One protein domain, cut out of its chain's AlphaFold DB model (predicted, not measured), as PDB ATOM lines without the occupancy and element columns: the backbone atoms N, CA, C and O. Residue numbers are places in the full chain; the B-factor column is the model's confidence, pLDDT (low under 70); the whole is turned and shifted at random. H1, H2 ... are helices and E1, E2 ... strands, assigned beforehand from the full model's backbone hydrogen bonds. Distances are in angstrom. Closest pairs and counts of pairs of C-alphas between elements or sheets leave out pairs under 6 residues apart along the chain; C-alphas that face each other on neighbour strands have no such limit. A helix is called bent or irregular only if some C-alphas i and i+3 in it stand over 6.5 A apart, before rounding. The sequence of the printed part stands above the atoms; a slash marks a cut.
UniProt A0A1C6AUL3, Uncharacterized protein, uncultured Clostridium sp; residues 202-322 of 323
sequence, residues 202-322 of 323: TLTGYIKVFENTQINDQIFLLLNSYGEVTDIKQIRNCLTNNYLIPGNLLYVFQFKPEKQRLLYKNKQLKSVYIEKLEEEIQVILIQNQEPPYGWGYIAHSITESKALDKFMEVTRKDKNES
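This is residues 202 to 322 of the 323 residues of an uncharacterized protein of uncultured Clostridium sp (UniProt A0A1C6AUL3). A strongly twisted sheet of four strands lies between helices: H1 and H2, side by side and running opposite ways, cover one face, and the long helix H3 slants over the other, making three layers. The small hairpin E4 and E5 lies far from the middle, before H2, and a long loop joins the long bent strands E2 and E3. The printed part has 121 residues with three named helices and six named strands, in the order E1 H1 E2 E3 E4 E5 H2 E6 H3; the class is mixed, helices and strands. The larger sheet has the order E2, E3, E1, E6, all antiparallel. The whole is compact, with a radius of gyration of the C-alphas of 14.4 A and spans of 42 by 32 by 27 A.

E1, residues 203 to 208, is an inner strand. H1, residues 213 to 224, is on the sheet at a height of 9.7 A. E2, residues 227 to 236, is an edge strand and bends by 60 degrees at residue 231. E3, residues 249 to 257, bends by 51 degrees at residue 254; E2 and E3 form a hairpin, with N 230 and O 254 2.8 A apart. N 205 and O 253 of the neighbours E1 and E3 are 2.9 A apart. E1, H1 and E2 make a split strand-helix-strand unit, two strands running the same way with E3 between them, and its crossover is right-handed. H1 runs along E3, at 1 degrees on the local plane. E4, residues 262 to 265, and E5, residues 268 to 271, form a hairpin, with N 263 and O 270 2.8 A apart. H2, residues 272 to 287, touches H1 at a shallow tilt of 18 degrees, opposite ways; their closest C-alphas, of Ile 219 and Ile 281, are 6.4 A apart. E6, residues 296 to 298, is the other edge strand, with N 206 of E1 and O 297 2.8 A apart. H3, residues 302 to 320, is on the face opposite to H1, at a height of 10.0 A, slantwise to E1 at 39 degrees on the local plane; the closest C-alphas of the two, of Thr 204 and Ser 305, are 4.7 A apart. H3 is apart from H1 and H2. Every O i to N i+4 pair is within hydrogen-bond range in H1 and H2, and 12 of 15 in H3.

E1 begins at C-alpha 203 (70.152, 14.687, 198.161). From first to last C-alpha, E2 measures 25.2 A, E3 23.9 A, H2 23.0 A and H3 27.9 A. H3 ends at C-alpha 320 (86.874, 8.656, 218.109).

The C-alphas farthest apart, of Arg 261 and Ser 322, are 42.3 A apart. The printed part has no cut. The link from E2 to E3 is long. Mean pLDDT of the printed part is 70.7; residues 235 to 248, 257 to 272, 294 and 301 to 322 are under 70.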
ATOM      1  N   THR A 202      71.692  18.827 196.000       75.75
ATOM      2  CA  THR A 202      71.917  17.384 196.113       75.75
ATOM      3  C   THR A 202      71.148  16.787 197.285       75.75
ATOM      4  O   THR A 202      70.957  17.429 198.319       75.75
ATOM      5  N   LEU A 203      70.755  15.530 197.139       82.31
ATOM      6  CA  LEU A 203      70.152  14.687 198.161       82.31
ATOM      7  C   LEU A 203      71.213  13.760 198.760       82.31
ATOM      8  O   LEU A 203      72.112  13.322 198.052       82.31
ATOM      9  N   THR A 204      71.126  13.433 200.045       82.50
ATOM     10  CA  THR A 204      72.012  12.420 200.644       82.50
ATOM     11  C   THR A 204      71.389  11.041 200.495       82.50
ATOM     12  O   THR A 204      70.215  10.855 200.802       82.50
ATOM     13  N   GLY A 205      72.179  10.053 200.088       86.75
ATOM     14  CA  GLY A 205      71.778   8.651 200.100       86.75
ATOM     15  C   GLY A 205      72.846   7.751 200.704       86.75
ATOM     16  O   GLY A 205      74.018   8.126 200.818       86.75
ATOM     17  N   TYR A 206      72.441   6.547 201.094       87.44
ATOM     18  CA  TYR A 206      73.360   5.455 201.367       87.44
ATOM     19  C   TYR A 206      72.854   4.136 200.794       87.44
ATOM     20  O   TYR A 206      71.654   3.883 200.720       87.44
ATOM     21  N   ILE A 207      73.790   3.265 200.443       87.06
ATOM     22  CA  ILE A 207      73.515   1.910 199.986       87.06
ATOM     23  C   ILE A 207      74.521   0.930 200.583       87.06
ATOM     24  O   ILE A 207      75.695   1.251 200.757       87.06
ATOM     25  N   LYS A 208      74.058  -0.266 200.931       85.69
ATOM     26  CA  LYS A 208      74.880  -1.388 201.363       85.69
ATOM     27  C   LYS A 208      75.781  -1.828 200.216       85.69
ATOM     28  O   LYS A 208      75.352  -1.907 199.072       85.69
ATOM     29  N   VAL A 209      77.028  -2.142 200.539       83.44
ATOM     30  CA  VAL A 209      77.926  -2.805 199.600       83.44
ATOM     31  C   VAL A 209      77.628  -4.296 199.614       83.44
ATOM     32  O   VAL A 209      77.711  -4.944 200.660       83.44
ATOM     33  N   PHE A 210      77.275  -4.824 198.450       83.19
ATOM     34  CA  PHE A 210      77.044  -6.248 198.237       83.19
ATOM     35  C   PHE A 210      78.360  -6.954 197.903       83.19
ATOM     36  O   PHE A 210      79.254  -6.353 197.304       83.19
ATOM     37  N   GLU A 211      78.487  -8.229 198.274       81.88
ATOM     38  CA  GLU A 211      79.666  -9.034 197.916       81.88
ATOM     39  C   GLU A 211      79.748  -9.253 196.401       81.88
ATOM     40  O   GLU A 211      80.834  -9.234 195.820       81.88
ATOM     41  N   ASN A 212      78.592  -9.389 195.744       83.06
ATOM     42  CA  ASN A 212      78.509  -9.445 194.294       83.06
ATOM     43  C   ASN A 212      78.726  -8.046 193.691       83.06
ATOM     44  O   ASN A 212      77.848  -7.180 193.736       83.06
ATOM     45  N   THR A 213      79.897  -7.839 193.086       83.12
ATOM     46  CA  THR A 213      80.272  -6.560 192.472       83.12
ATOM     47  C   THR A 213      79.340  -6.155 191.334       83.12
ATOM     48  O   THR A 213      79.078  -4.966 191.186       83.12
ATOM     49  N   GLN A 214      78.756  -7.112 190.604       88.00
ATOM     50  CA  GLN A 214      77.817  -6.815 189.519       88.00
ATOM     51  C   GLN A 214      76.541  -6.137 190.028       88.00
ATOM     52  O   GLN A 214      76.011  -5.265 189.348       88.00
ATOM     53  N   ILE A 215      76.068  -6.492 191.230       87.25
ATOM     54  CA  ILE A 215      74.902  -5.841 191.849       87.25
ATOM     55  C   ILE A 215      75.230  -4.380 192.155       87.25
ATOM     56  O   ILE A 215      74.453  -3.490 191.817       87.25
ATOM     57  N   ASN A 216      76.399  -4.124 192.751       85.56
ATOM     58  CA  ASN A 216      76.834  -2.758 193.042       85.56
ATOM     59  C   ASN A 216      76.912  -1.925 191.752       85.56
ATOM     60  O   ASN A 216      76.379  -0.817 191.710       85.56
ATOM     61  N   ASP A 217      77.513  -2.476 190.694       89.12
ATOM     62  CA  ASP A 217      77.658  -1.797 189.404       89.12
ATOM     63  C   ASP A 217      76.296  -1.503 188.760       89.12
ATOM     64  O   ASP A 217      76.056  -0.384 188.308       89.12
ATOM     65  N   GLN A 218      75.371  -2.469 188.769       91.44
ATOM     66  CA  GLN A 218      74.010  -2.287 188.251       91.44
ATOM     67  C   GLN A 218      73.259  -1.181 188.992       91.44
ATOM     68  O   GLN A 218      72.587  -0.368 188.357       91.44
ATOM     69  N   ILE A 219      73.400  -1.106 190.318       91.38
ATOM     70  CA  ILE A 219      72.727  -0.070 191.097       91.38
ATOM     71  C   ILE A 219      73.345   1.307 190.833       91.38
ATOM     72  O   ILE A 219      72.604   2.265 190.646       91.38
ATOM     73  N   PHE A 220      74.673   1.440 190.740       90.88
ATOM     74  CA  PHE A 220      75.280   2.729 190.383       90.88
ATOM     75  C   PHE A 220      74.969   3.158 188.947       90.88
ATOM     76  O   PHE A 220      74.786   4.351 188.703       90.88
ATOM     77  N   LEU A 221      74.872   2.221 188.001       92.38
ATOM     78  CA  LEU A 221      74.404   2.519 186.645       92.38
ATOM     79  C   LEU A 221      72.964   3.037 186.660       92.38
ATOM     80  O   LEU A 221      72.674   4.037 186.006       92.38
ATOM     81  N   LEU A 222      72.091   2.403 187.447       92.94
ATOM     82  CA  LEU A 222      70.711   2.839 187.620       92.94
ATOM     83  C   LEU A 222      70.628   4.219 188.289       92.94
ATOM     84  O   LEU A 222      69.915   5.092 187.811       92.94
ATOM     85  N   LEU A 223      71.394   4.470 189.354       88.62
ATOM     86  CA  LEU A 223      71.459   5.795 189.980       88.62
ATOM     87  C   LEU A 223      71.862   6.866 188.960       88.62
ATOM     88  O   LEU A 223      71.196   7.895 188.856       88.62
ATOM     89  N   ASN A 224      72.895   6.587 188.161       87.44
ATOM     90  CA  ASN A 224      73.378   7.509 187.136       87.44
ATOM     91  C   ASN A 224      72.391   7.726 185.974       87.44
ATOM     92  O   ASN A 224      72.534   8.700 185.243       87.44
ATOM     93  N   SER A 225      71.380   6.866 185.793       85.88
ATOM     94  CA  SER A 225      70.310   7.101 184.812       85.88
ATOM     95  C   SER A 225      69.179   7.993 185.336       85.88
ATOM     96  O   SER A 225      68.304   8.372 184.563       85.88
ATOM     97  N   TYR A 226      69.153   8.286 186.640       79.94
ATOM     98  CA  TYR A 226      68.160   9.161 187.282       79.94
ATOM     99  C   TYR A 226      68.755  10.495 187.762       79.94
ATOM    100  O   TYR A 226      68.010  11.402 188.152       79.94
ATOM    101  N   GLY A 227      70.079  10.624 187.787       81.06
ATOM    102  CA  GLY A 227      70.782  11.756 188.377       81.06
ATOM    103  C   GLY A 227      72.289  11.580 188.358       81.06
ATOM    104  O   GLY A 227      72.807  10.566 187.920       81.06
ATOM    105  N   GLU A 228      73.001  12.565 188.881       85.62
ATOM    106  CA  GLU A 228      74.448  12.515 189.045       85.62
ATOM    107  C   GLU A 228      74.792  12.085 190.477       85.62
ATOM    108  O   GLU A 228      74.360  12.712 191.451       85.62
ATOM    109  N   VAL A 229      75.588  11.024 190.620       86.75
ATOM    110  CA  VAL A 229      76.111  10.587 191.921       86.75
ATOM    111  C   VAL A 229      77.473  11.233 192.173       86.75
ATOM    112  O   VAL A 229      78.414  11.050 191.406       86.75
ATOM    113  N   THR A 230      77.603  11.952 193.284       84.12
ATOM    114  CA  THR A 230      78.824  12.655 193.702       84.12
ATOM    115  C   THR A 230      79.197  12.320 195.151       84.12
ATOM    116  O   THR A 230      78.432  11.691 195.885       84.12
ATOM    117  N   ASP A 231      80.409  12.694 195.571       81.69
ATOM    118  CA  ASP A 231      80.890  12.572 196.958       81.69
ATOM    119  C   ASP A 231      80.742  11.177 197.598       81.69
ATOM    120  O   ASP A 231      80.454  11.047 198.793       81.69
ATOM    121  N   ILE A 232      80.973  10.122 196.811       83.62
ATOM    122  CA  ILE A 232      80.877   8.734 197.271       83.62
ATOM    123  C   ILE A 232      81.944   8.460 198.341       83.62
ATOM    124  O   ILE A 232      83.147   8.596 198.113       83.62
ATOM    125  N   LYS A 233      81.505   8.035 199.526       82.25
ATOM    126  CA  LYS A 233      82.342   7.689 200.679       82.25
ATOM    127  C   LYS A 233      81.950   6.317 201.198       82.25
ATOM    128  O   LYS A 233      80.775   6.050 201.420       82.25
ATOM    129  N   GLN A 234      82.931   5.465 201.467       74.62
ATOM    130  CA  GLN A 234      82.687   4.194 202.143       74.62
ATOM    131  C   GLN A 234      82.710   4.380 203.665       74.62
ATOM    132  O   GLN A 234      83.645   4.967 204.211       74.62
ATOM    133  N   ILE A 235      81.695   3.868 204.363       68.12
ATOM    134  CA  ILE A 235      81.625   3.866 205.829       68.12
ATOM    135  C   ILE A 235      81.383   2.436 206.323       68.12
ATOM    136  O   ILE A 235      80.532   1.725 205.796       68.12
ATOM    137  N   ARG A 236      82.139   2.006 207.342       59.59
ATOM    138  CA  ARG A 236      81.946   0.723 208.046       59.59
ATOM    139  C   ARG A 236      81.276   0.949 209.401       59.59
ATOM    140  O   ARG A 236      81.683   1.861 210.123       59.59
ATOM    141  N   ASN A 237      80.366   0.050 209.783       54.47
ATOM    142  CA  ASN A 237      79.635   0.025 211.063       54.47
ATOM    143  C   ASN A 237      78.765   1.277 211.285       54.47
ATOM    144  O   ASN A 237      79.120   2.136 212.094       54.47
ATOM    145  N   CYS A 238      77.640   1.379 210.572       51.16
ATOM    146  CA  CYS A 238      76.654   2.441 210.794       51.16
ATOM    147  C   CYS A 238      75.559   2.014 211.789       51.16
ATOM    148  O   CYS A 238      75.138   0.857 211.804       51.16
ATOM    149  N   LEU A 239      75.116   2.961 212.620       47.66
ATOM    150  CA  LEU A 239      74.136   2.779 213.698       47.66
ATOM    151  C   LEU A 239      72.728   3.198 213.256       47.66
ATOM    152  O   LEU A 239      72.281   4.275 213.617       47.66
ATOM    153  N   THR A 240      71.984   2.403 212.490       42.62
ATOM    154  CA  THR A 240      70.584   2.751 212.149       42.62
ATOM    155  C   THR A 240      69.624   2.395 213.286       42.62
ATOM    156  O   THR A 240      69.552   1.241 213.695       42.62
ATOM    157  N   ASN A 241      68.861   3.377 213.791       39.19
ATOM    158  CA  ASN A 241      67.835   3.218 214.841       39.19
ATOM    159  C   ASN A 241      68.328   2.586 216.162       39.19
ATOM    160  O   ASN A 241      67.693   1.665 216.665       39.19
ATOM    161  N   ASN A 242      69.445   3.048 216.737       36.56
ATOM    162  CA  ASN A 242      70.075   2.433 217.924       36.56
ATOM    163  C   ASN A 242      70.506   0.961 217.737       36.56
ATOM    164  O   ASN A 242      70.900   0.319 218.709       36.56
ATOM    165  N   TYR A 243      70.490   0.428 216.511       35.59
ATOM    166  CA  TYR A 243      71.041  -0.886 216.200       35.59
ATOM    167  C   TYR A 243      72.361  -0.722 215.457       35.59
ATOM    168  O   TYR A 243      72.436  -0.168 214.360       35.59
ATOM    169  N   LEU A 244      73.426  -1.209 216.086       40.41
ATOM    170  CA  LEU A 244      74.736  -1.356 215.472       40.41
ATOM    171  C   LEU A 244      74.598  -2.532 214.506       40.41
ATOM    172  O   LEU A 244      74.393  -3.645 214.977       40.41
ATOM    173  N   ILE A 245      74.639  -2.307 213.187       47.94
ATOM    174  CA  ILE A 245      74.695  -3.422 212.232       47.94
ATOM    175  C   ILE A 245      76.179  -3.764 212.050       47.94
ATOM    176  O   ILE A 245      76.884  -3.052 211.323       47.94
ATOM    177  N   PRO A 246      76.713  -4.785 212.742       36.91
ATOM    178  CA  PRO A 246      78.139  -5.065 212.728       36.91
ATOM    179  C   PRO A 246      78.503  -5.652 211.358       36.91
ATOM    180  O   PRO A 246      77.843  -6.576 210.891       36.91
ATOM    181  N   GLY A 247      79.539  -5.122 210.702       51.25
ATOM    182  CA  GLY A 247      80.103  -5.713 209.479       51.25
ATOM    183  C   GLY A 247      79.556  -5.202 208.139       51.25
ATOM    184  O   GLY A 247      80.166  -5.491 207.114       51.25
ATOM    185  N   ASN A 248      78.496  -4.385 208.110       61.44
ATOM    186  CA  ASN A 248      78.016  -3.807 206.849       61.44
ATOM    187  C   ASN A 248      78.876  -2.605 206.417       61.44
ATOM    188  O   ASN A 248      79.021  -1.613 207.142       61.44
ATOM    189  N   LEU A 249      79.440  -2.708 205.214       72.94
ATOM    190  CA  LEU A 249      80.051  -1.606 204.475       72.94
ATOM    191  C   LEU A 249      78.934  -0.866 203.725       72.94
ATOM    192  O   LEU A 249      78.121  -1.507 203.064       72.94
ATOM    193  N   LEU A 250      78.884   0.462 203.832       79.69
ATOM    194  CA  LEU A 250      77.933   1.312 203.111       79.69
ATOM    195  C   LEU A 250      78.678   2.279 202.186       79.69
ATOM    196  O   LEU A 250      79.673   2.875 202.598       79.69
ATOM    197  N   TYR A 251      78.154   2.498 200.984       82.88
ATOM    198  CA  TYR A 251      78.424   3.694 200.196       82.88
ATOM    199  C   TYR A 251      77.471   4.799 200.629       82.88
ATOM    200  O   TYR A 251      76.261   4.637 200.543       82.88
ATOM    201  N   VAL A 252      78.010   5.924 201.073       84.31
ATOM    202  CA  VAL A 252      77.278   7.171 201.303       84.31
ATOM    203  C   VAL A 252      77.594   8.103 200.158       84.31
ATOM    204  O   VAL A 252      78.762   8.239 199.807       84.31
ATOM    205  N   PHE A 253      76.590   8.746 199.587       85.19
ATOM    206  CA  PHE A 253      76.766   9.577 198.405       85.19
ATOM    207  C   PHE A 253      75.854  10.800 198.446       85.19
ATOM    208  O   PHE A 253      74.858  10.842 199.171       85.19
ATOM    209  N   GLN A 254      76.226  11.805 197.663       87.94
ATOM    210  CA  GLN A 254      75.351  12.896 197.269       87.94
ATOM    211  C   GLN A 254      74.746  12.555 195.908       87.94
ATOM    212  O   GLN A 254      75.422  12.033 195.027       87.94
ATOM    213  N   PHE A 255      73.463  12.827 195.737       85.62
ATOM    214  CA  PHE A 255      72.708  12.509 194.540       85.62
ATOM    215  C   PHE A 255      72.030  13.766 194.022       85.62
ATOM    216  O   PHE A 255      71.198  14.354 194.708       85.62
ATOM    217  N   LYS A 256      72.387  14.200 192.820       82.69
ATOM    218  CA  LYS A 256      71.722  15.300 192.132       82.69
ATOM    219  C   LYS A 256      70.733  14.707 191.131       82.69
ATOM    220  O   LYS A 256      71.157  14.326 190.043       82.69
ATOM    221  N   PRO A 257      69.441  14.586 191.465       66.81
ATOM    222  CA  PRO A 257      68.478  14.033 190.524       66.81
ATOM    223  C   PRO A 257      68.368  14.938 189.296       66.81
ATOM    224  O   PRO A 257      68.364  16.163 189.420       66.81
ATOM    225  N   GLU A 258      68.222  14.345 188.112       61.06
ATOM    226  CA  GLU A 258      67.898  15.110 186.900       61.06
ATOM    227  C   GLU A 258      66.515  15.764 187.039       61.06
ATOM    228  O   GLU A 258      66.266  16.884 186.587       61.06
ATOM    229  N   LYS A 259      65.599  15.049 187.705       56.59
ATOM    230  CA  LYS A 259      64.188  15.404 187.833       56.59
ATOM    231  C   LYS A 259      63.705  15.221 189.267       56.59
ATOM    232  O   LYS A 259      63.876  14.157 189.855       56.59
ATOM    233  N   GLN A 260      63.018  16.232 189.796       53.59
ATOM    234  CA  GLN A 260      62.381  16.200 191.114       53.59
ATOM    235  C   GLN A 260      60.883  16.496 190.973       53.59
ATOM    236  O   GLN A 260      60.489  17.506 190.393       53.59
ATOM    237  N   ARG A 261      60.033  15.631 191.530       52.09
ATOM    238  CA  ARG A 261      58.607  15.901 191.747       52.09
ATOM    239  C   ARG A 261      58.261  15.423 193.142       52.09
ATOM    240  O   ARG A 261      58.299  14.223 193.399       52.09
ATOM    241  N   LEU A 262      57.934  16.366 194.017       50.09
ATOM    242  CA  LEU A 262      57.544  16.085 195.392       50.09
ATOM    243  C   LEU A 262      56.026  15.942 195.507       50.09
ATOM    244  O   LEU A 262      55.272  16.702 194.899       50.09
ATOM    245  N   LEU A 263      55.593  14.981 196.311       45.31
ATOM    246  CA  LEU A 263      54.214  14.769 196.731       45.31
ATOM    247  C   LEU A 263      54.182  14.611 198.249       45.31
ATOM    248  O   LEU A 263      55.156  14.170 198.855       45.31
ATOM    249  N   TYR A 264      53.055  14.942 198.869       44.78
ATOM    250  CA  TYR A 264      52.853  14.675 200.286       44.78
ATOM    251  C   TYR A 264      52.135  13.334 200.454       44.78
ATOM    252  O   TYR A 264      51.026  13.150 199.956       44.78
ATOM    253  N   LYS A 265      52.781  12.374 201.118       45.47
ATOM    254  CA  LYS A 265      52.286  11.003 201.303       45.47
ATOM    255  C   LYS A 265      52.643  10.530 202.705       45.47
ATOM    256  O   LYS A 265      53.763  10.723 203.162       45.47
ATOM    257  N   ASN A 266      51.690   9.923 203.412       45.84
ATOM    258  CA  ASN A 266      51.889   9.411 204.777       45.84
ATOM    259  C   ASN A 266      52.487  10.440 205.756       45.84
ATOM    260  O   ASN A 266      53.322  10.102 206.592       45.84
ATOM    261  N   LYS A 267      52.045  11.701 205.666       42.69
ATOM    262  CA  LYS A 267      52.550  12.828 206.472       42.69
ATOM    263  C   LYS A 267      54.031  13.182 206.231       42.69
ATOM    264  O   LYS A 267      54.665  13.771 207.103       42.69
ATOM    265  N   GLN A 268      54.590  12.816 205.078       47.50
ATOM    266  CA  GLN A 268      55.966  13.122 204.685       47.50
ATOM    267  C   GLN A 268      56.022  13.611 203.231       47.50
ATOM    268  O   GLN A 268      55.196  13.221 202.405       47.50
ATOM    269  N   LEU A 269      57.002  14.460 202.907       48.94
ATOM    270  CA  LEU A 269      57.316  14.807 201.518       48.94
ATOM    271  C   LEU A 269      58.092  13.656 200.876       48.94
ATOM    272  O   LEU A 269      59.119  13.229 201.397       48.94
ATOM    273  N   LYS A 270      57.605  13.164 199.740       52.91
ATOM    274  CA  LYS A 270      58.201  12.064 198.985       52.91
ATOM    275  C   LYS A 270      58.438  12.475 197.541       52.91
ATOM    276  O   LYS A 270      57.580  13.083 196.907       52.91
ATOM    277  N   SER A 271      59.620  12.154 197.028       65.12
ATOM    278  CA  SER A 271      59.960  12.334 195.621       65.12
ATOM    279  C   SER A 271      59.484  11.124 194.832       65.12
ATOM    280  O   SER A 271      59.933  10.013 195.105       65.12
ATOM    281  N   VAL A 272      58.628  11.359 193.836       66.56
ATOM    282  CA  VAL A 272      58.094  10.326 192.928       66.56
ATOM    283  C   VAL A 272      59.220   9.613 192.182       66.56
ATOM    284  O   VAL A 272      59.166   8.408 191.962       66.56
ATOM    285  N   TYR A 273      60.252  10.362 191.787       70.31
ATOM    286  CA  TYR A 273      61.387   9.811 191.050       70.31
ATOM    287  C   TYR A 273      62.283   8.956 191.943       70.31
ATOM    288  O   TYR A 273      62.745   7.913 191.494       70.31
ATOM    289  N   ILE A 274      62.480   9.363 193.202       81.88
ATOM    290  CA  ILE A 274      63.216   8.546 194.171       81.88
ATOM    291  C   ILE A 274      62.419   7.285 194.517       81.88
ATOM    292  O   ILE A 274      62.999   6.213 194.498       81.88
ATOM    293  N   GLU A 275      61.097   7.371 194.719       78.94
ATOM    294  CA  GLU A 275      60.259   6.178 194.939       78.94
ATOM    295  C   GLU A 275      60.396   5.174 193.775       78.94
ATOM    296  O   GLU A 275      60.651   3.996 194.006       78.94
ATOM    297  N   LYS A 276      60.323   5.638 192.519       81.38
ATOM    298  CA  LYS A 276      60.495   4.771 191.339       81.38
ATOM    299  C   LYS A 276      61.893   4.150 191.250       81.38
ATOM    300  O   LYS A 276      62.034   2.979 190.908       81.38
ATOM    301  N   LEU A 277      62.926   4.930 191.555       86.38
ATOM    302  CA  LEU A 277      64.308   4.460 191.610       86.38
ATOM    303  C   LEU A 277      64.485   3.374 192.686       86.38
ATOM    304  O   LEU A 277      65.101   2.345 192.423       86.38
ATOM    305  N   GLU A 278      63.917   3.568 193.879       89.19
ATOM    306  CA  GLU A 278      63.950   2.583 194.965       89.19
ATOM    307  C   GLU A 278      63.216   1.285 194.595       89.19
ATOM    308  O   GLU A 278      63.697   0.197 194.920       89.19
ATOM    309  N   GLU A 279      62.085   1.376 193.888       87.38
ATOM    310  CA  GLU A 279      61.362   0.217 193.348       87.38
ATOM    311  C   GLU A 279      62.216  -0.564 192.332       87.38
ATOM    312  O   GLU A 279      62.302  -1.791 192.404       87.38
ATOM    313  N   GLU A 280      62.905   0.123 191.417       90.81
ATOM    314  CA  GLU A 280      63.776  -0.515 190.417       90.81
ATOM    315  C   GLU A 280      65.026  -1.152 191.050       90.81
ATOM    316  O   GLU A 280      65.437  -2.242 190.641       90.81
ATOM    317  N   ILE A 281      65.580  -0.551 192.109       90.19
ATOM    318  CA  ILE A 281      66.648  -1.174 192.904       90.19
ATOM    319  C   ILE A 281      66.149  -2.472 193.549       90.19
ATOM    320  O   ILE A 281      66.840  -3.489 193.493       90.19
ATOM    321  N   GLN A 282      64.936  -2.488 194.111       90.44
ATOM    322  CA  GLN A 282      64.367  -3.713 194.685       90.44
ATOM    323  C   GLN A 282      64.223  -4.826 193.640       90.44
ATOM    324  O   GLN A 282      64.500  -5.985 193.951       90.44
ATOM    325  N   VAL A 283      63.860  -4.493 192.398       91.81
ATOM    326  CA  VAL A 283      63.808  -5.467 191.293       91.81
ATOM    327  C   VAL A 283      65.184  -6.082 191.025       91.81
ATOM    328  O   VAL A 283      65.276  -7.306 190.916       91.81
ATOM    329  N   ILE A 284      66.249  -5.271 190.979       91.38
ATOM    330  CA  ILE A 284      67.631  -5.762 190.816       91.38
ATOM    331  C   ILE A 284      67.984  -6.749 191.937       91.38
ATOM    332  O   ILE A 284      68.520  -7.825 191.670       91.38
ATOM    333  N   LEU A 285      67.655  -6.419 193.187       89.88
ATOM    334  CA  LEU A 285      67.959  -7.274 194.338       89.88
ATOM    335  C   LEU A 285      67.217  -8.611 194.269       89.88
ATOM    336  O   LEU A 285      67.835  -9.662 194.434       89.88
ATOM    337  N   ILE A 286      65.923  -8.585 193.935       90.19
ATOM    338  CA  ILE A 286      65.102  -9.795 193.782       90.19
ATOM    339  C   ILE A 286      65.669 -10.706 192.687       90.19
ATOM    340  O   ILE A 286      65.782 -11.915 192.890       90.19
ATOM    341  N   GLN A 287      66.061 -10.141 191.541       90.56
ATOM    342  CA  GLN A 287      66.651 -10.903 190.431       90.56
ATOM    343  C   GLN A 287      67.971 -11.579 190.815       90.56
ATOM    344  O   GLN A 287      68.274 -12.662 190.315       90.56
ATOM    345  N   ASN A 288      68.728 -10.967 191.725       88.38
ATOM    346  CA  ASN A 288      70.005 -11.477 192.208       88.38
ATOM    347  C   ASN A 288      69.896 -12.276 193.520       88.38
ATOM    348  O   ASN A 288      70.920 -12.600 194.113       88.38
ATOM    349  N   GLN A 289      68.680 -12.629 193.958       88.12
ATOM    350  CA  GLN A 289      68.416 -13.395 195.188       88.12
ATOM    351  C   GLN A 289      68.910 -12.711 196.479       88.12
ATOM    352  O   GLN A 289      69.108 -13.368 197.501       88.12
ATOM    353  N   GLU A 290      69.061 -11.388 196.455       83.94
ATOM    354  CA  GLU A 290      69.337 -10.580 197.641       83.94
ATOM    355  C   GLU A 290      68.020 -10.186 198.335       83.94
ATOM    356  O   GLU A 290      66.985 -10.025 197.679       83.94
ATOM    357  N   PRO A 291      68.016  -9.998 199.668       80.44
ATOM    358  CA  PRO A 291      66.832  -9.525 200.369       80.44
ATOM    359  C   PRO A 291      66.436  -8.122 199.862       80.44
ATOM    360  O   PRO A 291      67.270  -7.215 199.859       80.44
ATOM    361  N   PRO A 292      65.160  -7.892 199.494       72.56
ATOM    362  CA  PRO A 292      64.715  -6.614 198.929       72.56
ATOM    363  C   PRO A 292      64.598  -5.491 199.972       72.56
ATOM    364  O   PRO A 292      64.308  -4.349 199.628       72.56
ATOM    365  N   TYR A 293      64.813  -5.795 201.253       71.56
ATOM    366  CA  TYR A 293      64.703  -4.850 202.361       71.56
ATOM    367  C   TYR A 293      66.073  -4.580 202.988       71.56
ATOM    368  O   TYR A 293      66.910  -5.475 203.089       71.56
ATOM    369  N   GLY A 294      66.291  -3.349 203.464       67.69
ATOM    370  CA  GLY A 294      67.517  -2.980 204.185       67.69
ATOM    371  C   GLY A 294      68.753  -2.795 203.299       67.69
ATOM    372  O   GLY A 294      69.874  -2.812 203.805       67.69
ATOM    373  N   TRP A 295      68.563  -2.614 201.990       80.06
ATOM    374  CA  TRP A 295      69.646  -2.359 201.039       80.06
ATOM    375  C   TRP A 295      70.216  -0.947 201.146       80.06
ATOM    376  O   TRP A 295      71.379  -0.746 200.832       80.06
ATOM    377  N   GLY A 296      69.437   0.036 201.587       82.06
ATOM    378  CA  GLY A 296      69.845   1.434 201.555       82.06
ATOM    379  C   GLY A 296      68.684   2.380 201.812       82.06
ATOM    380  O   GLY A 296      67.596   1.948 202.191       82.06
ATOM    381  N   TYR A 297      68.955   3.668 201.633       85.25
ATOM    382  CA  TYR A 297      67.971   4.737 201.704       85.25
ATOM    383  C   TYR A 297      68.463   5.954 200.923       85.25
ATOM    384  O   TYR A 297      69.619   6.358 201.083       85.25
ATOM    385  N   ILE A 298      67.597   6.565 200.119       85.00
ATOM    386  CA  ILE A 298      67.901   7.820 199.428       85.00
ATOM    387  C   ILE A 298      66.945   8.882 199.950       85.00
ATOM    388  O   ILE A 298      65.732   8.701 199.928       85.00
ATOM    389  N   ALA A 299      67.487  10.002 200.424       78.69
ATOM    390  CA  ALA A 299      66.652  11.071 200.931       78.69
ATOM    391  C   ALA A 299      65.713  11.596 199.837       78.69
ATOM    392  O   ALA A 299      66.160  11.937 198.746       78.69
ATOM    393  N   HIS A 300      64.420  11.721 200.132       70.38
ATOM    394  CA  HIS A 300      63.446  12.232 199.165       70.38
ATOM    395  C   HIS A 300      63.403  13.765 199.102       70.38
ATOM    396  O   HIS A 300      62.851  14.323 198.151       70.38
ATOM    397  N   SER A 301      63.969  14.452 200.099       61.09
ATOM    398  CA  SER A 301      64.046  15.914 200.165       61.09
ATOM    399  C   SER A 301      65.364  16.393 200.786       61.09
ATOM    400  O   SER A 301      66.139  15.612 201.347       61.09
ATOM    401  N   ILE A 302      65.646  17.690 200.692       58.34
ATOM    402  CA  ILE A 302      66.798  18.334 201.332       58.34
ATOM    403  C   ILE A 302      66.651  18.320 202.851       58.34
ATOM    404  O   ILE A 302      67.645  18.090 203.545       58.34
ATOM    405  N   THR A 303      65.442  18.519 203.383       55.34
ATOM    406  CA  THR A 303      65.161  18.345 204.819       55.34
ATOM    407  C   THR A 303      65.611  16.969 205.284       55.34
ATOM    408  O   THR A 303      66.367  16.832 206.248       55.34
ATOM    409  N   GLU A 304      65.186  15.948 204.551       60.94
ATOM    410  CA  GLU A 304      65.501  14.564 204.852       60.94
ATOM    411  C   GLU A 304      66.999  14.272 204.682       60.94
ATOM    412  O   GLU A 304      67.607  13.610 205.521       60.94
ATOM    413  N   SER A 305      67.632  14.877 203.673       66.69
ATOM    414  CA  SER A 305      69.078  14.793 203.444       66.69
ATOM    415  C   SER A 305      69.878  15.373 204.603       66.69
ATOM    416  O   SER A 305      70.843  14.764 205.047       66.69
ATOM    417  N   LYS A 306      69.467  16.524 205.152       60.34
ATOM    418  CA  LYS A 306      70.128  17.127 206.320       60.34
ATOM    419  C   LYS A 306      69.954  16.284 207.581       60.34
ATOM    420  O   LYS A 306      70.872  16.224 208.398       60.34
ATOM    421  N   ALA A 307      68.791  15.658 207.762       61.34
ATOM    422  CA  ALA A 307      68.576  14.728 208.868       61.34
ATOM    423  C   ALA A 307      69.500  13.508 208.738       61.34
ATOM    424  O   ALA A 307      70.151  13.122 209.712       61.34
ATOM    425  N   LEU A 308      69.621  12.972 207.521       67.50
ATOM    426  CA  LEU A 308      70.513  11.862 207.212       67.50
ATOM    427  C   LEU A 308      71.989  12.243 207.402       67.50
ATOM    428  O   LEU A 308      72.729  11.493 208.028       67.50
ATOM    429  N   ASP A 309      72.414  13.428 206.962       64.88
ATOM    430  CA  ASP A 309      73.785  13.918 207.157       64.88
ATOM    431  C   ASP A 309      74.159  13.988 208.640       64.88
ATOM    432  O   ASP A 309      75.187  13.443 209.045       64.88
ATOM    433  N   LYS A 310      73.298  14.596 209.469       64.94
ATOM    434  CA  LYS A 310      73.505  14.681 210.925       64.94
ATOM    435  C   LYS A 310      73.642  13.296 211.547       64.94
ATOM    436  O   LYS A 310      74.526  13.065 212.368       64.94
ATOM    437  N   PHE A 311      72.786  12.371 211.135       64.56
ATOM    438  CA  PHE A 311      72.838  10.986 211.578       64.56
ATOM    439  C   PHE A 311      74.166  10.297 211.189       64.56
ATOM    440  O   PHE A 311      74.796   9.635 212.020       64.56
ATOM    441  N   MET A 312      74.658  10.518 209.966       65.75
ATOM    442  CA  MET A 312      75.944   9.968 209.518       65.75
ATOM    443  C   MET A 312      77.149  10.622 210.220       65.75
ATOM    444  O   MET A 312      78.168   9.962 210.433       65.75
ATOM    445  N   GLU A 313      77.052  11.896 210.606       64.81
ATOM    446  CA  GLU A 313      78.092  12.616 211.352       64.81
ATOM    447  C   GLU A 313      78.221  12.163 212.811       64.81
ATOM    448  O   GLU A 313      79.344  11.957 213.280       64.81
ATOM    449  N   VAL A 314      77.104  11.974 213.524       54.62
ATOM    450  CA  VAL A 314      77.094  11.467 214.913       54.62
ATOM    451  C   VAL A 314      77.785  10.104 214.982       54.62
ATOM    452  O   VAL A 314      78.697   9.903 215.780       54.62
ATOM    453  N   THR A 315      77.474   9.227 214.027       49.72
ATOM    454  CA  THR A 315      78.063   7.884 213.909       49.72
ATOM    455  C   THR A 315      79.598   7.895 213.745       49.72
ATOM    456  O   THR A 315      80.272   6.918 214.076       49.72
ATOM    457  N   ARG A 316      80.190   8.989 213.241       50.31
ATOM    458  CA  ARG A 316      81.653   9.133 213.117       50.31
ATOM    459  C   ARG A 316      82.330   9.595 214.408       50.31
ATOM    460  O   ARG A 316      83.483   9.234 214.623       50.31
ATOM    461  N   LYS A 317      81.653  10.394 215.237       45.66
ATOM    462  CA  LYS A 317      82.229  10.958 216.470       45.66
ATOM    463  C   LYS A 317      82.322   9.928 217.592       45.66
ATOM    464  O   LYS A 317      83.379   9.831 218.209       45.66
ATOM    465  N   ASP A 318      81.308   9.081 217.749       43.47
ATOM    466  CA  ASP A 318      81.279   8.059 218.808       43.47
ATOM    467  C   ASP A 318      82.431   7.035 218.698       43.47
ATOM    468  O   ASP A 318      82.848   6.441 219.691       43.47
ATOM    469  N   LYS A 319      83.022   6.857 217.506       46.22
ATOM    470  CA  LYS A 319      84.214   6.010 217.311       46.22
ATOM    471  C   LYS A 319      85.517   6.641 217.801       46.22
ATOM    472  O   LYS A 319      86.401   5.912 218.240       46.22
ATOM    473  N   ASN A 320      85.642   7.963 217.726       43.53
ATOM    474  CA  ASN A 320      86.874   8.656 218.109       43.53
ATOM    475  C   ASN A 320      86.972   8.893 219.621       43.53
ATOM    476  O   ASN A 320      88.067   9.133 220.110       43.53
ATOM    477  N   GLU A 321      85.856   8.824 220.351       41.97
ATOM    478  CA  GLU A 321      85.831   8.954 221.817       41.97
ATOM    479  C   GLU A 321      85.847   7.595 222.545       41.97
ATOM    480  O   GLU A 321      86.039   7.547 223.756       41.97
ATOM    481  N   SER A 322      85.687   6.489 221.807       38.97
ATOM    482  CA  SER A 322      85.696   5.112 222.336       38.97
ATOM    483  C   SER A 322      86.980   4.327 222.009       38.97
ATOM    484  O   SER A 322      87.028   3.118 222.239       38.97
TER     485      SER A 322